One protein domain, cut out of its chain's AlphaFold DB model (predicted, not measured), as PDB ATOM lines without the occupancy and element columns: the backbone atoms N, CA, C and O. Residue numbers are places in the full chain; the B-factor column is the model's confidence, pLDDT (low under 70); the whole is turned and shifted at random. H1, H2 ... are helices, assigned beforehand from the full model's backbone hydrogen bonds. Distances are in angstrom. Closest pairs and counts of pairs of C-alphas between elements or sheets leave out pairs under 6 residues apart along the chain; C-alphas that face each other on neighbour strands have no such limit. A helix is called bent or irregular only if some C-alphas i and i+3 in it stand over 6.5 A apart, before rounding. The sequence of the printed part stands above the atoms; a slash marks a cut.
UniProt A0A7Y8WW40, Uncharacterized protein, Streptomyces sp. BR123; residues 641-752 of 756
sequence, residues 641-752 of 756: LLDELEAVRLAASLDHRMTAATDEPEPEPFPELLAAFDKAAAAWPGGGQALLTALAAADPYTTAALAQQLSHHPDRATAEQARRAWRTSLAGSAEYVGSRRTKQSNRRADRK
ATOM      1  N   LEU A 641     344.152 347.503 199.674       94.19
ATOM      2  CA  LEU A 641     343.576 346.156 199.623       94.19
ATOM      3  C   LEU A 641     342.089 346.188 199.270       94.19
ATOM      4  O   LEU A 641     341.614 345.289 198.587       94.19
ATOM      5  N   LEU A 642     341.360 347.210 199.719       92.56
ATOM      6  CA  LEU A 642     339.962 347.396 199.359       92.56
ATOM      7  C   LEU A 642     339.797 347.583 197.850       92.56
ATOM      8  O   LEU A 642     338.983 346.892 197.246       92.56
ATOM      9  N   ASP A 643     340.592 348.474 197.254       89.44
ATOM     10  CA  ASP A 643     340.546 348.748 195.817       89.44
ATOM     11  C   ASP A 643     340.975 347.506 194.997       89.44
ATOM     12  O   ASP A 643     340.362 347.197 193.977       89.44
ATOM     13  N   GLU A 644     341.962 346.731 195.472       91.38
ATOM     14  CA  GLU A 644     342.381 345.459 194.854       91.38
ATOM     15  C   GLU A 644     341.286 344.380 194.912       91.38
ATOM     16  O   GLU A 644     341.010 343.717 193.912       91.38
ATOM     17  N   LEU A 645     340.643 344.198 196.070       93.50
ATOM     18  CA  LEU A 645     339.568 343.215 196.241       93.50
ATOM     19  C   LEU A 645     338.319 343.594 195.443       93.50
ATOM     20  O   LEU A 645     337.668 342.721 194.871       93.50
ATOM     21  N   GLU A 646     337.998 344.884 195.377       89.62
ATOM     22  CA  GLU A 646     336.892 345.381 194.565       89.62
ATOM     23  C   GLU A 646     337.150 345.166 193.072       89.62
ATOM     24  O   GLU A 646     336.258 344.698 192.368       89.62
ATOM     25  N   ALA A 647     338.377 345.399 192.594       86.75
ATOM     26  CA  ALA A 647     338.749 345.092 191.215       86.75
ATOM     27  C   ALA A 647     338.579 343.595 190.892       86.75
ATOM     28  O   ALA A 647     338.034 343.255 189.842       86.75
ATOM     29  N   VAL A 648     338.971 342.696 191.807       91.94
ATOM     30  CA  VAL A 648     338.753 341.244 191.651       91.94
ATOM     31  C   VAL A 648     337.261 340.908 191.606       91.94
ATOM     32  O   VAL A 648     336.832 340.147 190.741       91.94
ATOM     33  N   ARG A 649     336.452 341.489 192.502       90.62
ATOM     34  CA  ARG A 649     334.997 341.274 192.522       90.62
ATOM     35  C   ARG A 649     334.339 341.741 191.223       90.62
ATOM     36  O   ARG A 649     333.504 341.027 190.678       90.62
ATOM     37  N   LEU A 650     334.691 342.937 190.749       86.25
ATOM     38  CA  LEU A 650     334.147 343.504 189.515       86.25
ATOM     39  C   LEU A 650     334.534 342.661 188.300       86.25
ATOM     40  O   LEU A 650     333.669 342.391 187.474       86.25
ATOM     41  N   ALA A 651     335.786 342.197 188.225       86.25
ATOM     42  CA  ALA A 651     336.240 341.305 187.163       86.25
ATOM     43  C   ALA A 651     335.479 339.968 187.167       86.25
ATOM     44  O   ALA A 651     335.019 339.539 186.116       86.25
ATOM     45  N   ALA A 652     335.273 339.352 188.336       88.38
ATOM     46  CA  ALA A 652     334.536 338.090 188.445       88.38
ATOM     47  C   ALA A 652     333.038 338.237 188.103       88.38
ATOM     48  O   ALA A 652     332.478 337.413 187.387       88.38
ATOM     49  N   SER A 653     332.387 339.320 188.549       86.12
ATOM     50  CA  SER A 653     330.993 339.621 188.170       86.12
ATOM     51  C   SER A 653     330.858 339.949 186.682       86.12
ATOM     52  O   SER A 653     329.844 339.628 186.061       86.12
ATOM     53  N   LEU A 654     331.859 340.600 186.086       83.19
ATOM     54  CA  LEU A 654     331.896 340.830 184.646       83.19
ATOM     55  C   LEU A 654     332.014 339.504 183.882       83.19
ATOM     56  O   LEU A 654     331.184 339.245 183.020       83.19
ATOM     57  N   ASP A 655     332.984 338.661 184.241       84.31
ATOM     58  CA  ASP A 655     333.214 337.353 183.615       84.31
ATOM     59  C   ASP A 655     331.967 336.459 183.693       84.31
ATOM     60  O   ASP A 655     331.530 335.913 182.680       84.31
ATOM     61  N   HIS A 656     331.305 336.411 184.858       85.19
ATOM     62  CA  HIS A 656     330.033 335.700 185.025       85.19
ATOM     63  C   HIS A 656     328.953 336.232 184.082       85.19
ATOM     64  O   HIS A 656     328.360 335.464 183.334       85.19
ATOM     65  N   ARG A 657     328.718 337.549 184.047       81.94
ATOM     66  CA  ARG A 657     327.687 338.140 183.170       81.94
ATOM     67  C   ARG A 657     327.950 337.921 181.680       81.94
ATOM     68  O   ARG A 657     327.006 337.947 180.899       81.94
ATOM     69  N   MET A 658     329.208 337.741 181.293       78.50
ATOM     70  CA  MET A 658     329.606 337.535 179.902       78.50
ATOM     71  C   MET A 658     329.562 336.070 179.465       78.50
ATOM     72  O   MET A 658     329.461 335.805 178.271       78.50
ATOM     73  N   THR A 659     329.676 335.127 180.402       79.31
ATOM     74  CA  THR A 659     329.801 333.691 180.102       79.31
ATOM     75  C   THR A 659     328.589 332.867 180.521       79.31
ATOM     76  O   THR A 659     328.361 331.794 179.960       79.31
ATOM     77  N   ALA A 660     327.810 333.345 181.490       76.75
ATOM     78  CA  ALA A 660     326.662 332.632 182.013       76.75
ATOM     79  C   ALA A 660     325.485 332.651 181.029       76.75
ATOM     80  O   ALA A 660     325.264 333.622 180.299       76.75
ATOM     81  N   ALA A 661     324.696 331.575 181.024       67.69
ATOM     82  CA  ALA A 661     323.440 331.561 180.287       67.69
ATOM     83  C   ALA A 661     322.479 332.616 180.861       67.69
ATOM     84  O   ALA A 661     322.495 332.901 182.062       67.69
ATOM     85  N   THR A 662     321.620 333.177 180.005       61.84
ATOM     86  CA  THR A 662     320.570 334.113 180.423       61.84
ATOM     87  C   THR A 662     319.800 333.521 181.613       61.84
ATOM     88  O   THR A 662     319.348 332.381 181.538       61.84
ATOM     89  N   ASP A 663     319.681 334.288 182.700       69.88
ATOM     90  CA  ASP A 663     319.023 333.940 183.976       69.88
ATOM     91  C   ASP A 663     319.819 333.100 185.002       69.88
ATOM     92  O   ASP A 663     319.263 332.731 186.044       69.88
ATOM     93  N   GLU A 664     321.114 332.835 184.804       79.69
ATOM     94  CA  GLU A 664     321.926 332.209 185.858       79.69
ATOM     95  C   GLU A 664     322.257 333.190 187.006       79.69
ATOM     96  O   GLU A 664     322.824 334.264 186.771       79.69
ATOM     97  N   PRO A 665     321.944 332.840 188.272       79.44
ATOM     98  CA  PRO A 665     322.244 333.699 189.412       79.44
ATOM     99  C   PRO A 665     323.758 333.846 189.612       79.44
ATOM    100  O   PRO A 665     324.507 332.887 189.427       79.44
ATOM    101  N   GLU A 666     324.204 335.034 190.037       80.00
ATOM    102  CA  GLU A 666     325.612 335.254 190.387       80.00
ATOM    103  C   GLU A 666     326.044 334.309 191.530       80.00
ATOM    104  O   GLU A 666     325.299 334.133 192.504       80.00
ATOM    105  N   PRO A 667     327.239 333.696 191.455       80.25
ATOM    106  CA  PRO A 667     327.763 332.865 192.529       80.25
ATOM    107  C   PRO A 667     328.092 333.717 193.763       80.25
ATOM    108  O   PRO A 667     328.740 334.757 193.672       80.25
ATOM    109  N   GLU A 668     327.684 333.249 194.945       81.62
ATOM    110  CA  GLU A 668     327.939 333.936 196.216       81.62
ATOM    111  C   GLU A 668     328.751 333.046 197.184       81.62
ATOM    112  O   GLU A 668     328.205 332.072 197.716       81.62
ATOM    113  N   PRO A 669     330.031 333.363 197.485       84.06
ATOM    114  CA  PRO A 669     330.879 334.386 196.863       84.06
ATOM    115  C   PRO A 669     331.529 333.915 195.551       84.06
ATOM    116  O   PRO A 669     331.743 332.718 195.357       84.06
ATOM    117  N   PHE A 670     331.980 334.862 194.722       90.06
ATOM    118  CA  PHE A 670     332.921 334.572 193.631       90.06
ATOM    119  C   PHE A 670     334.196 333.865 194.157       90.06
ATOM    120  O   PHE A 670     334.833 334.385 195.087       90.06
ATOM    121  N   PRO A 671     334.606 332.709 193.594       92.00
ATOM    122  CA  PRO A 671     335.801 331.972 194.028       92.00
ATOM    123  C   PRO A 671     337.097 332.795 193.983       92.00
ATOM    124  O   PRO A 671     337.950 332.671 194.864       92.00
ATOM    125  N   GLU A 672     337.233 333.665 192.987       93.62
ATOM    126  CA  GLU A 672     338.377 334.554 192.775       93.62
ATOM    127  C   GLU A 672     338.479 335.577 193.906       93.62
ATOM    128  O   GLU A 672     339.555 335.783 194.476       93.62
ATOM    129  N   LEU A 673     337.339 336.177 194.272       94.38
ATOM    130  CA  LEU A 673     337.253 337.107 195.391       94.38
ATOM    131  C   LEU A 673     337.599 336.403 196.706       94.38
ATOM    132  O   LEU A 673     338.345 336.957 197.513       94.38
ATOM    133  N   LEU A 674     337.088 335.187 196.914       93.94
ATOM    134  CA  LEU A 674     337.374 334.398 198.110       93.94
ATOM    135  C   LEU A 674     338.881 334.136 198.252       93.94
ATOM    136  O   LEU A 674     339.469 334.435 199.289       93.94
ATOM    137  N   ALA A 675     339.525 333.657 197.185       95.31
ATOM    138  CA  ALA A 675     340.957 333.373 197.178       95.31
ATOM    139  C   ALA A 675     341.811 334.636 197.395       95.31
ATOM    140  O   ALA A 675     342.803 334.605 198.133       95.31
ATOM    141  N   ALA A 676     341.430 335.759 196.776       95.88
ATOM    142  CA  ALA A 676     342.107 337.039 196.963       95.88
ATOM    143  C   ALA A 676     341.968 337.548 198.407       95.88
ATOM    144  O   ALA A 676     342.957 337.984 199.008       95.88
ATOM    145  N   PHE A 677     340.769 337.438 198.987       96.69
ATOM    146  CA  PHE A 677     340.508 337.820 200.370       96.69
ATOM    147  C   PHE A 677     341.303 336.962 201.357       96.69
ATOM    148  O   PHE A 677     341.975 337.518 202.223       96.69
ATOM    149  N   ASP A 678     341.302 335.635 201.208       96.69
ATOM    150  CA  ASP A 678     342.040 334.724 202.093       96.69
ATOM    151  C   ASP A 678     343.550 334.997 202.068       96.69
ATOM    152  O   ASP A 678     344.213 335.022 203.112       96.69
ATOM    153  N   LYS A 679     344.101 335.286 200.882       96.50
ATOM    154  CA  LYS A 679     345.504 335.689 200.729       96.50
ATOM    155  C   LYS A 679     345.804 336.994 201.471       96.50
ATOM    156  O   LYS A 679     346.823 337.082 202.157       96.50
ATOM    157  N   ALA A 680     344.933 337.997 201.350       95.44
ATOM    158  CA  ALA A 680     345.082 339.267 202.058       95.44
ATOM    159  C   ALA A 680     344.942 339.086 203.580       95.44
ATOM    160  O   ALA A 680     345.756 339.603 204.345       95.44
ATOM    161  N   ALA A 681     343.958 338.301 204.021       95.56
ATOM    162  CA  ALA A 681     343.685 338.005 205.421       95.56
ATOM    163  C   ALA A 681     344.851 337.274 206.101       95.56
ATOM    164  O   ALA A 681     345.187 337.601 207.239       95.56
ATOM    165  N   ALA A 682     345.504 336.335 205.410       95.75
ATOM    166  CA  ALA A 682     346.669 335.617 205.929       95.75
ATOM    167  C   ALA A 682     347.876 336.538 206.189       95.75
ATOM    168  O   ALA A 682     348.658 336.288 207.105       95.75
ATOM    169  N   ALA A 683     348.017 337.608 205.402       92.06
ATOM    170  CA  ALA A 683     349.074 338.608 205.557       92.06
ATOM    171  C   ALA A 683     348.686 339.770 206.495       92.06
ATOM    172  O   ALA A 683     349.538 340.594 206.837       92.06
ATOM    173  N   TRP A 684     347.418 339.857 206.915       94.81
ATOM    174  CA  TRP A 684     346.911 340.972 207.710       94.81
ATOM    175  C   TRP A 684     347.087 340.752 209.224       94.81
ATOM    176  O   TRP A 684     346.714 339.695 209.746       94.81
ATOM    177  N   PRO A 685     347.575 341.753 209.984       92.50
ATOM    178  CA  PRO A 685     347.635 341.664 211.442       92.50
ATOM    179  C   PRO A 685     346.244 341.442 212.058       92.50
ATOM    180  O   PRO A 685     345.364 342.295 211.968       92.50
ATOM    181  N   GLY A 686     346.047 340.294 212.714       91.50
ATOM    182  CA  GLY A 686     344.760 339.923 213.318       91.50
ATOM    183  C   GLY A 686     343.790 339.178 212.388       91.50
ATOM    184  O   GLY A 686     342.654 338.932 212.788       91.50
ATOM    185  N   GLY A 687     344.221 338.787 211.181       94.50
ATOM    186  CA  GLY A 687     343.464 337.914 210.278       94.50
ATOM    187  C   GLY A 687     342.244 338.568 209.614       94.50
ATOM    188  O   GLY A 687     342.077 339.789 209.627       94.50
ATOM    189  N   GLY A 688     341.362 337.740 209.039       92.75
ATOM    190  CA  GLY A 688     340.241 338.181 208.191       92.75
ATOM    191  C   GLY A 688     339.227 339.104 208.876       92.75
ATOM    192  O   GLY A 688     338.774 340.078 208.279       92.75
ATOM    193  N   GLN A 689     338.913 338.878 210.157       93.94
ATOM    194  CA  GLN A 689     338.001 339.752 210.911       93.94
ATOM    195  C   GLN A 689     338.573 341.159 211.124       93.94
ATOM    196  O   GLN A 689     337.853 342.159 211.003       93.94
ATOM    197  N   ALA A 690     339.867 341.241 211.450       94.25
ATOM    198  CA  ALA A 690     340.560 342.509 211.623       94.25
ATOM    199  C   ALA A 690     340.693 343.241 210.281       94.25
ATOM    200  O   ALA A 690     340.496 344.455 210.242       94.25
ATOM    201  N   LEU A 691     340.937 342.504 209.189       95.81
ATOM    202  CA  LEU A 691     340.948 343.053 207.835       95.81
ATOM    203  C   LEU A 691     339.586 343.660 207.481       95.81
ATOM    204  O   LEU A 691     339.526 344.847 207.193       95.81
ATOM    205  N   LEU A 692     338.481 342.915 207.606       94.62
ATOM    206  CA  LEU A 692     337.131 343.433 207.323       94.62
ATOM    207  C   LEU A 692     336.780 344.679 208.142       94.62
ATOM    208  O   LEU A 692     336.130 345.592 207.641       94.62
ATOM    209  N   THR A 693     337.219 344.730 209.399       93.94
ATOM    210  CA  THR A 693     337.021 345.907 210.254       93.94
ATOM    211  C   THR A 693     337.806 347.111 209.734       93.94
ATOM    212  O   THR A 693     337.275 348.218 209.701       93.94
ATOM    213  N   ALA A 694     339.049 346.897 209.293       94.25
ATOM    214  CA  ALA A 694     339.880 347.945 208.712       94.25
ATOM    215  C   ALA A 694     339.346 348.428 207.353       94.25
ATOM    216  O   ALA A 694     339.296 349.634 207.133       94.25
ATOM    217  N   LEU A 695     338.884 347.518 206.485       93.62
ATOM    218  CA  LEU A 695     338.240 347.855 205.207       93.62
ATOM    219  C   LEU A 695     336.985 348.711 205.439       93.62
ATOM    220  O   LEU A 695     336.856 349.796 204.876       93.62
ATOM    221  N   ALA A 696     336.111 348.281 206.356       90.88
ATOM    222  CA  ALA A 696     334.883 349.006 206.679       90.88
ATOM    223  C   ALA A 696     335.152 350.390 207.290       90.88
ATOM    224  O   ALA A 696     334.377 351.312 207.065       90.88
ATOM    225  N   ALA A 697     336.233 350.543 208.061       89.62
ATOM    226  CA  ALA A 697     336.651 351.837 208.596       89.62
ATOM    227  C   ALA A 697     337.257 352.753 207.521       89.62
ATOM    228  O   ALA A 697     337.108 353.970 207.613       89.62
ATOM    229  N   ALA A 698     337.935 352.180 206.523       87.62
ATOM    230  CA  ALA A 698     338.552 352.917 205.428       87.62
ATOM    231  C   ALA A 698     337.512 353.488 204.450       87.62
ATOM    232  O   ALA A 698     337.570 354.667 204.108       87.62
ATOM    233  N   ASP A 699     336.551 352.669 204.019       86.75
ATOM    234  CA  ASP A 699     335.470 353.084 203.121       86.75
ATOM    235  C   ASP A 699     334.255 352.152 203.307       86.75
ATOM    236  O   ASP A 699     334.202 351.051 202.741       86.75
ATOM    237  N   PRO A 700     333.269 352.574 204.125       85.62
ATOM    238  CA  PRO A 700     332.092 351.770 204.434       85.62
ATOM    239  C   PRO A 700     331.227 351.430 203.215       85.62
ATOM    240  O   PRO A 700     330.536 350.411 203.238       85.62
ATOM    241  N   TYR A 701     331.228 352.277 202.178       82.56
ATOM    242  CA  TYR A 701     330.357 352.119 201.012       82.56
ATOM    243  C   TYR A 701     330.898 351.056 200.065       82.56
ATOM    244  O   TYR A 701     330.195 350.092 199.772       82.56
ATOM    245  N   THR A 702     332.162 351.173 199.660       84.12
ATOM    246  CA  THR A 702     332.810 350.169 198.801       84.12
ATOM    247  C   THR A 702     332.891 348.818 199.518       84.12
ATOM    248  O   THR A 702     332.611 347.767 198.941       84.12
ATOM    249  N   THR A 703     333.152 348.834 200.831       89.56
ATOM    250  CA  THR A 703     333.172 347.611 201.645       89.56
ATOM    251  C   THR A 703     331.814 346.909 201.691       89.56
ATOM    252  O   THR A 703     331.778 345.693 201.857       89.56
ATOM    253  N   ALA A 704     330.690 347.615 201.534       88.25
ATOM    254  CA  ALA A 704     329.359 347.012 201.599       88.25
ATOM    255  C   ALA A 704     329.151 345.913 200.546       88.25
ATOM    256  O   ALA A 704     328.638 344.844 200.880       88.25
ATOM    257  N   ALA A 705     329.575 346.162 199.301       84.38
ATOM    258  CA  ALA A 705     329.432 345.220 198.191       84.38
ATOM    259  C   ALA A 705     330.297 343.967 198.400       84.38
ATOM    260  O   ALA A 705     329.827 342.838 198.255       84.38
ATOM    261  N   LEU A 706     331.543 344.157 198.841       89.81
ATOM    262  CA  LEU A 706     332.437 343.055 199.207       89.81
ATOM    263  C   LEU A 706     331.907 342.268 200.410       89.81
ATOM    264  O   LEU A 706     331.929 341.040 200.414       89.81
ATOM    265  N   ALA A 707     331.391 342.959 201.425       91.94
ATOM    266  CA  ALA A 707     330.861 342.347 202.636       91.94
ATOM    267  C   ALA A 707     329.583 341.532 202.380       91.94
ATOM    268  O   ALA A 707     329.350 340.544 203.078       91.94
ATOM    269  N   GLN A 708     328.776 341.901 201.380       91.06
ATOM    270  CA  GLN A 708     327.650 341.082 200.930       91.06
ATOM    271  C   GLN A 708     328.142 339.728 200.403       91.06
ATOM    272  O   GLN A 708     327.701 338.687 200.889       91.06
ATOM    273  N   GLN A 709     329.110 339.735 199.486       91.12
ATOM    274  CA  GLN A 709     329.699 338.515 198.923       91.12
ATOM    275  C   GLN A 709     330.362 337.664 200.020       91.12
ATOM    276  O   GLN A 709     330.042 336.490 200.210       91.12
ATOM    277  N   LEU A 710     331.196 338.287 200.856       93.62
ATOM    278  CA  LEU A 710     331.910 337.623 201.949       93.62
ATOM    279  C   LEU A 710     331.001 337.202 203.124       93.62
ATOM    280  O   LEU A 710     331.456 336.538 204.054       93.62
ATOM    281  N   SER A 711     329.703 337.521 203.113       93.19
ATOM    282  CA  SER A 711     328.754 337.051 204.136       93.19
ATOM    283  C   SER A 711     328.485 335.535 204.086       93.19
ATOM    284  O   SER A 711     327.958 334.962 205.056       93.19
ATOM    285  N   HIS A 712     328.900 334.908 202.982       90.81
ATOM    286  CA  HIS A 712     328.862 333.476 202.687       90.81
ATOM    287  C   HIS A 712     330.240 332.801 202.815       90.81
ATOM    288  O   HIS A 712     330.407 331.650 202.417       90.81
ATOM    289  N   HIS A 713     331.230 333.491 203.390       93.75
ATOM    290  CA  HIS A 713     332.576 332.955 203.588       93.75
ATOM    291  C   HIS A 713     332.570 331.635 204.401       93.75
ATOM    292  O   HIS A 713     331.854 331.554 205.406       93.75
ATOM    293  N   PRO A 714     333.386 330.618 204.040       92.44
ATOM    294  CA  PRO A 714     333.441 329.333 204.753       92.44
ATOM    295  C   PRO A 714     333.858 329.452 206.227       92.44
ATOM    296  O   PRO A 714     333.344 328.735 207.087       92.44
ATOM    297  N   ASP A 715     334.773 330.377 206.542       93.88
ATOM    298  CA  ASP A 715     335.056 330.753 207.931       93.88
ATOM    299  C   ASP A 715     333.896 331.560 208.534       93.88
ATOM    300  O   ASP A 715     333.664 332.722 208.186       93.88
ATOM    301  N   ARG A 716     333.211 330.951 209.509       92.81
ATOM    302  CA  ARG A 716     332.069 331.534 210.224       92.81
ATOM    303  C   ARG A 716     332.405 332.876 210.871       92.81
ATOM    304  O   ARG A 716     331.556 333.765 210.905       92.81
ATOM    305  N   ALA A 717     333.620 333.017 211.396       91.94
ATOM    306  CA  ALA A 717     334.039 334.209 212.116       91.94
ATOM    307  C   ALA A 717     334.130 335.417 211.161       91.94
ATOM    308  O   ALA A 717     333.652 336.508 211.487       91.94
ATOM    309  N   THR A 718     334.694 335.203 209.974       92.25
ATOM    310  CA  THR A 718     334.749 336.166 208.868       92.25
ATOM    311  C   THR A 718     333.356 336.465 208.308       92.25
ATOM    312  O   THR A 718     332.984 337.635 208.201       92.25
ATOM    313  N   ALA A 719     332.534 335.440 208.053       92.94
ATOM    314  CA  ALA A 719     331.175 335.612 207.525       92.94
ATOM    315  C   ALA A 719     330.274 336.439 208.465       92.94
ATOM    316  O   ALA A 719     329.525 337.312 208.022       92.94
ATOM    317  N   GLU A 720     330.349 336.210 209.782       93.50
ATOM    318  CA  GLU A 720     329.601 336.995 210.771       93.50
ATOM    319  C   GLU A 720     330.040 338.468 210.796       93.50
ATOM    320  O   GLU A 720     329.185 339.354 210.894       93.50
ATOM    321  N   GLN A 721     331.341 338.746 210.666       93.69
ATOM    322  CA  GLN A 721     331.858 340.115 210.607       93.69
ATOM    323  C   GLN A 721     331.460 340.823 209.303       93.69
ATOM    324  O   GLN A 721     331.035 341.978 209.348       93.69
ATOM    325  N   ALA A 722     331.504 340.126 208.165       92.88
ATOM    326  CA  ALA A 722     331.043 340.643 206.878       92.88
ATOM    327  C   ALA A 722     329.547 341.010 206.925       92.88
ATOM    328  O   ALA A 722     329.165 342.128 206.579       92.88
ATOM    329  N   ARG A 723     328.692 340.146 207.498       93.25
ATOM    330  CA  ARG A 723     327.262 340.460 207.713       93.25
ATOM    331  C   ARG A 723     327.049 341.712 208.558       93.25
ATOM    332  O   ARG A 723     326.106 342.459 208.303       93.25
ATOM    333  N   ARG A 724     327.878 341.931 209.585       91.00
ATOM    334  CA  ARG A 724     327.803 343.143 210.418       91.00
ATOM    335  C   ARG A 724     328.166 344.379 209.602       91.00
ATOM    336  O   ARG A 724     327.370 345.311 209.581       91.00
ATOM    337  N   ALA A 725     329.298 344.354 208.897       88.44
ATOM    338  CA  ALA A 725     329.741 345.458 208.045       88.44
ATOM    339  C   ALA A 725     328.684 345.820 206.984       88.44
ATOM    340  O   ALA A 725     328.301 346.984 206.862       88.44
ATOM    341  N   TRP A 726     328.122 344.813 206.306       88.62
ATOM    342  CA  TRP A 726     327.062 345.003 205.317       88.62
ATOM    343  C   TRP A 726     325.806 345.655 205.921       88.62
ATOM    344  O   TRP A 726     325.332 346.672 205.418       88.62
ATOM    345  N   ARG A 727     325.296 345.162 207.060       87.44
ATOM    346  CA  ARG A 727     324.113 345.757 207.721       87.44
ATOM    347  C   ARG A 727     324.344 347.189 208.197       87.44
ATOM    348  O   ARG A 727     323.443 348.016 208.073       87.44
ATOM    349  N   THR A 728     325.524 347.487 208.735       83.88
ATOM    350  CA  THR A 728     325.870 348.842 209.183       83.88
ATOM    351  C   THR A 728     325.877 349.826 208.009       83.88
ATOM    352  O   THR A 728     325.363 350.936 208.146       83.88
ATOM    353  N   SER A 729     326.361 349.407 206.835       75.81
ATOM    354  CA  SER A 729     326.336 350.235 205.618       75.81
ATOM    355  C   SER A 729     324.914 350.500 205.086       75.81
ATOM    356  O   SER A 729     324.599 351.619 204.667       75.81
ATOM    357  N   LEU A 730     324.017 349.507 205.171       73.06
ATOM    358  CA  LEU A 730     322.612 349.630 204.763       73.06
ATOM    359  C   LEU A 730     321.840 350.612 205.656       73.06
ATOM    360  O   LEU A 730     321.041 351.403 205.153       73.06
ATOM    361  N   ALA A 731     322.111 350.607 206.965       67.94
ATOM    362  CA  ALA A 731     321.495 351.537 207.912       67.94
ATOM    363  C   ALA A 731     321.883 353.001 207.625       67.94
ATOM    364  O   ALA A 731     321.006 353.863 207.579       67.94
ATOM    365  N   GLY A 732     323.163 353.273 207.337       60.12
ATOM    366  CA  GLY A 732     323.624 354.614 206.947       60.12
ATOM    367  C   GLY A 732     323.099 355.071 205.577       60.12
ATOM    368  O   GLY A 732     322.816 356.250 205.366       60.12
ATOM    369  N   SER A 733     322.892 354.134 204.646       57.53
ATOM    370  CA  SER A 733     322.327 354.424 203.320       57.53
ATOM    371  C   SER A 733     320.830 354.767 203.374       57.53
ATOM    372  O   SER A 733     320.374 355.640 202.635       57.53
ATOM    373  N   ALA A 734     320.061 354.150 204.278       55.38
ATOM    374  CA  ALA A 734     318.640 354.451 204.471       55.38
ATOM    375  C   ALA A 734     318.396 355.877 205.013       55.38
ATOM    376  O   ALA A 734     317.467 356.551 204.560       55.38
ATOM    377  N   GLU A 735     319.254 356.375 205.910       49.94
ATOM    378  CA  GLU A 735     319.222 357.773 206.372       49.94
ATOM    379  C   GLU A 735     319.561 358.764 205.242       49.94
ATOM    380  O   GLU A 735     318.903 359.800 205.092       49.94
ATOM    381  N   TYR A 736     320.522 358.419 204.376       44.03
ATOM    382  CA  TYR A 736     320.905 359.236 203.219       44.03
ATOM    383  C   TYR A 736     319.808 359.290 202.135       44.03
ATOM    384  O   TYR A 736     319.450 360.369 201.648       44.03
ATOM    385  N   VAL A 737     319.198 358.148 201.792       45.50
ATOM    386  CA  VAL A 737     318.085 358.064 200.825       45.50
ATOM    387  C   VAL A 737     316.819 358.732 201.373       45.50
ATOM    388  O   VAL A 737     316.119 359.420 200.627       45.50
ATOM    389  N   GLY A 738     316.545 358.612 202.678       39.88
ATOM    390  CA  GLY A 738     315.445 359.311 203.353       39.88
ATOM    391  C   GLY A 738     315.556 360.839 203.265       39.88
ATOM    392  O   GLY A 738     314.556 361.509 202.994       39.88
ATOM    393  N   SER A 739     316.776 361.377 203.388       42.97
ATOM    394  CA  SER A 739     317.101 362.808 203.234       42.97
ATOM    395  C   SER A 739     316.972 363.306 201.783       42.97
ATOM    396  O   SER A 739     316.439 364.393 201.529       42.97
ATOM    397  N   ARG A 740     317.370 362.495 200.786       40.94
ATOM    398  CA  ARG A 740     317.149 362.814 199.359       40.94
ATOM    399  C   ARG A 740     315.667 362.756 198.969       40.94
ATOM    400  O   ARG A 740     315.199 363.666 198.287       40.94
ATOM    401  N   ARG A 741     314.900 361.763 199.442       38.56
ATOM    402  CA  ARG A 741     313.454 361.647 199.156       38.56
ATOM    403  C   ARG A 741     312.642 362.805 199.731       38.56
ATOM    404  O   ARG A 741     311.754 363.297 199.042       38.56
ATOM    405  N   THR A 742     312.967 363.282 200.933       39.44
ATOM    406  CA  THR A 742     312.313 364.466 201.528       39.44
ATOM    407  C   THR A 742     312.666 365.758 200.786       39.44
ATOM    408  O   THR A 742     311.792 366.589 200.549       39.44
ATOM    409  N   LYS A 743     313.911 365.920 200.311       44.81
ATOM    410  CA  LYS A 743     314.279 367.049 199.433       44.81
ATOM    411  C   LYS A 743     313.599 366.979 198.059       44.81
ATOM    412  O   LYS A 743     313.161 368.005 197.541       44.81
ATOM    413  N   GLN A 744     313.457 365.787 197.480       37.28
ATOM    414  CA  GLN A 744     312.807 365.581 196.182       37.28
ATOM    415  C   GLN A 744     311.276 365.720 196.264       37.28
ATOM    416  O   GLN A 744     310.668 366.291 195.357       37.28
ATOM    417  N   SER A 745     310.643 365.281 197.360       37.53
ATOM    418  CA  SER A 745     309.211 365.500 197.609       37.53
ATOM    419  C   SER A 745     308.901 366.975 197.849       37.53
ATOM    420  O   SER A 745     307.921 367.478 197.305       37.53
ATOM    421  N   ASN A 746     309.767 367.691 198.576       36.91
ATOM    422  CA  ASN A 746     309.626 369.132 198.790       36.91
ATOM    423  C   ASN A 746     309.811 369.916 197.482       36.91
ATOM    424  O   ASN A 746     309.029 370.817 197.205       36.91
ATOM    425  N   ARG A 747     310.744 369.508 196.608       45.81
ATOM    426  CA  ARG A 747     310.894 370.085 195.258       45.81
ATOM    427  C   ARG A 747     309.714 369.777 194.329       45.81
ATOM    428  O   ARG A 747     309.325 370.640 193.546       45.81
ATOM    429  N   ARG A 748     309.112 368.582 194.404       36.84
ATOM    430  CA  ARG A 748     307.874 368.254 193.661       36.84
ATOM    431  C   ARG A 748     306.663 369.036 194.181       36.84
ATOM    432  O   ARG A 748     305.833 369.442 193.373       36.84
ATOM    433  N   ALA A 749     306.573 369.276 195.488       40.00
ATOM    434  CA  ALA A 749     305.538 370.119 196.081       40.00
ATOM    435  C   ALA A 749     305.704 371.598 195.684       40.00
ATOM    436  O   ALA A 749     304.716 372.248 195.350       40.00
ATOM    437  N   ASP A 750     306.942 372.097 195.613       37.41
ATOM    438  CA  ASP A 750     307.242 373.452 195.130       37.41
ATOM    439  C   ASP A 750     307.006 373.610 193.621       37.41
ATOM    440  O   ASP A 750     306.454 374.618 193.185       37.41
ATOM    441  N   ARG A 751     307.329 372.595 192.803       40.47
ATOM    442  CA  ARG A 751     306.986 372.592 191.367       40.47
ATOM    443  C   ARG A 751     305.475 372.539 191.129       40.47
ATOM    444  O   ARG A 751     304.998 373.206 190.220       40.47
ATOM    445  N   LYS A 752     304.710 371.811 191.954       38.44
ATOM    446  CA  LYS A 752     303.236 371.829 191.897       38.44
ATOM    447  C   LYS A 752     302.632 373.155 192.367       38.44
ATOM    448  O   LYS A 752     301.572 373.514 191.882       38.44
TER     449      LYS A 752
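AT A GLANCE: This is residues 641 to 752 of the 756 residues of an uncharacterized protein of Streptomyces sp. BR123 (UniProt A0A7Y8WW40). The longest helix, H5, packs on a compact body of helices with its near part and sticks out beyond it as a long arm, residues 734 to 752. In the body H4 lies in the middle, with H3 and the near part of H5 packed on it, while the hairpin of H1 and H2 adds a further side through H1's contact with H4 and H2's with H3. The printed part has 112 residues with five named helices, in the order H1, H2, H3, H4, H5, and no named strand; the class is all helix. The whole is loose, with a radius of gyration of the C-alphas of 17.2 A and spans of 57 by 39 by 22 A, the arm making much of the length.

IN THESE COORDINATES: H5 is residues 716 to 752, 52.8 A from first to last C-alpha, and ends at C-alpha 752 at (303.236, 371.829, 191.897). H4 is residues 700 to 712, 18.7 A long; it is neither bent nor irregular, but only just: C-alphas 709 and 712 are 6.3 A apart. H3, residues 687 to 698, measures 16.5 A, and H2, residues 671 to 683, 18.8 A. H1, residues 641 to 659, measures 26.9 A and begins at C-alpha 641 at (343.576, 346.156, 199.623).

HOW THE PARTS SIT: H5 touches H4 with residues 718 to 730 alone, closest at the C-alphas of Ser 711 and Ala 719, 4.4 A apart, at a steep tilt of 46 degrees, opposite ways. With residues 717 to 725 alone it touches H3, closest at the C-alphas of Gln 689 and Thr 718, 5.3 A apart, at a shallow tilt of 18 degrees, the same way. H3 and H4, the hubs, touch three helices each and form a helical hairpin, with the C-alphas of Ala 696 and Thr 703 closest at 5.5 A and a shallow tilt of 28 degrees. H1 touches H4 with residues 642 to 649 alone, closest at the C-alphas of Glu 646 and Leu 706, 6.8 A apart, at a steep tilt of 60 degrees. H1 and H2 form the other helical hairpin, with the C-alphas of Arg 649 and Leu 673 closest at 5.5 A and a shallow tilt of 15 degrees. H2 touches H3 about perpendicular, at 82 degrees, closest at the C-alphas of Ala 681 and Gly 688, 4.4 A apart. H1 and H2 are both apart from H5. The helix packing is part aligned, part crossed: 3 of 6 touching pairs are at a shallow tilt. In H1, H2, H3 and H5 every O i to N i+4 pair is within hydrogen-bond range; in H4, 6 of 9 are.

THE WHOLE: The C-alphas farthest apart are those of Ala 682 and Lys 752, at 58.3 A. Residues 658 to 663 and 734 to 752 stand free; the body without them spans 33 by 31 by 23 A. The link from H1 to H2 is long, with 11 residues; the other links are tight. The printed part has no cut. Mean pLDDT of the printed part is 80.1, and residues 661 to 663 and 731 to 752 are under 70.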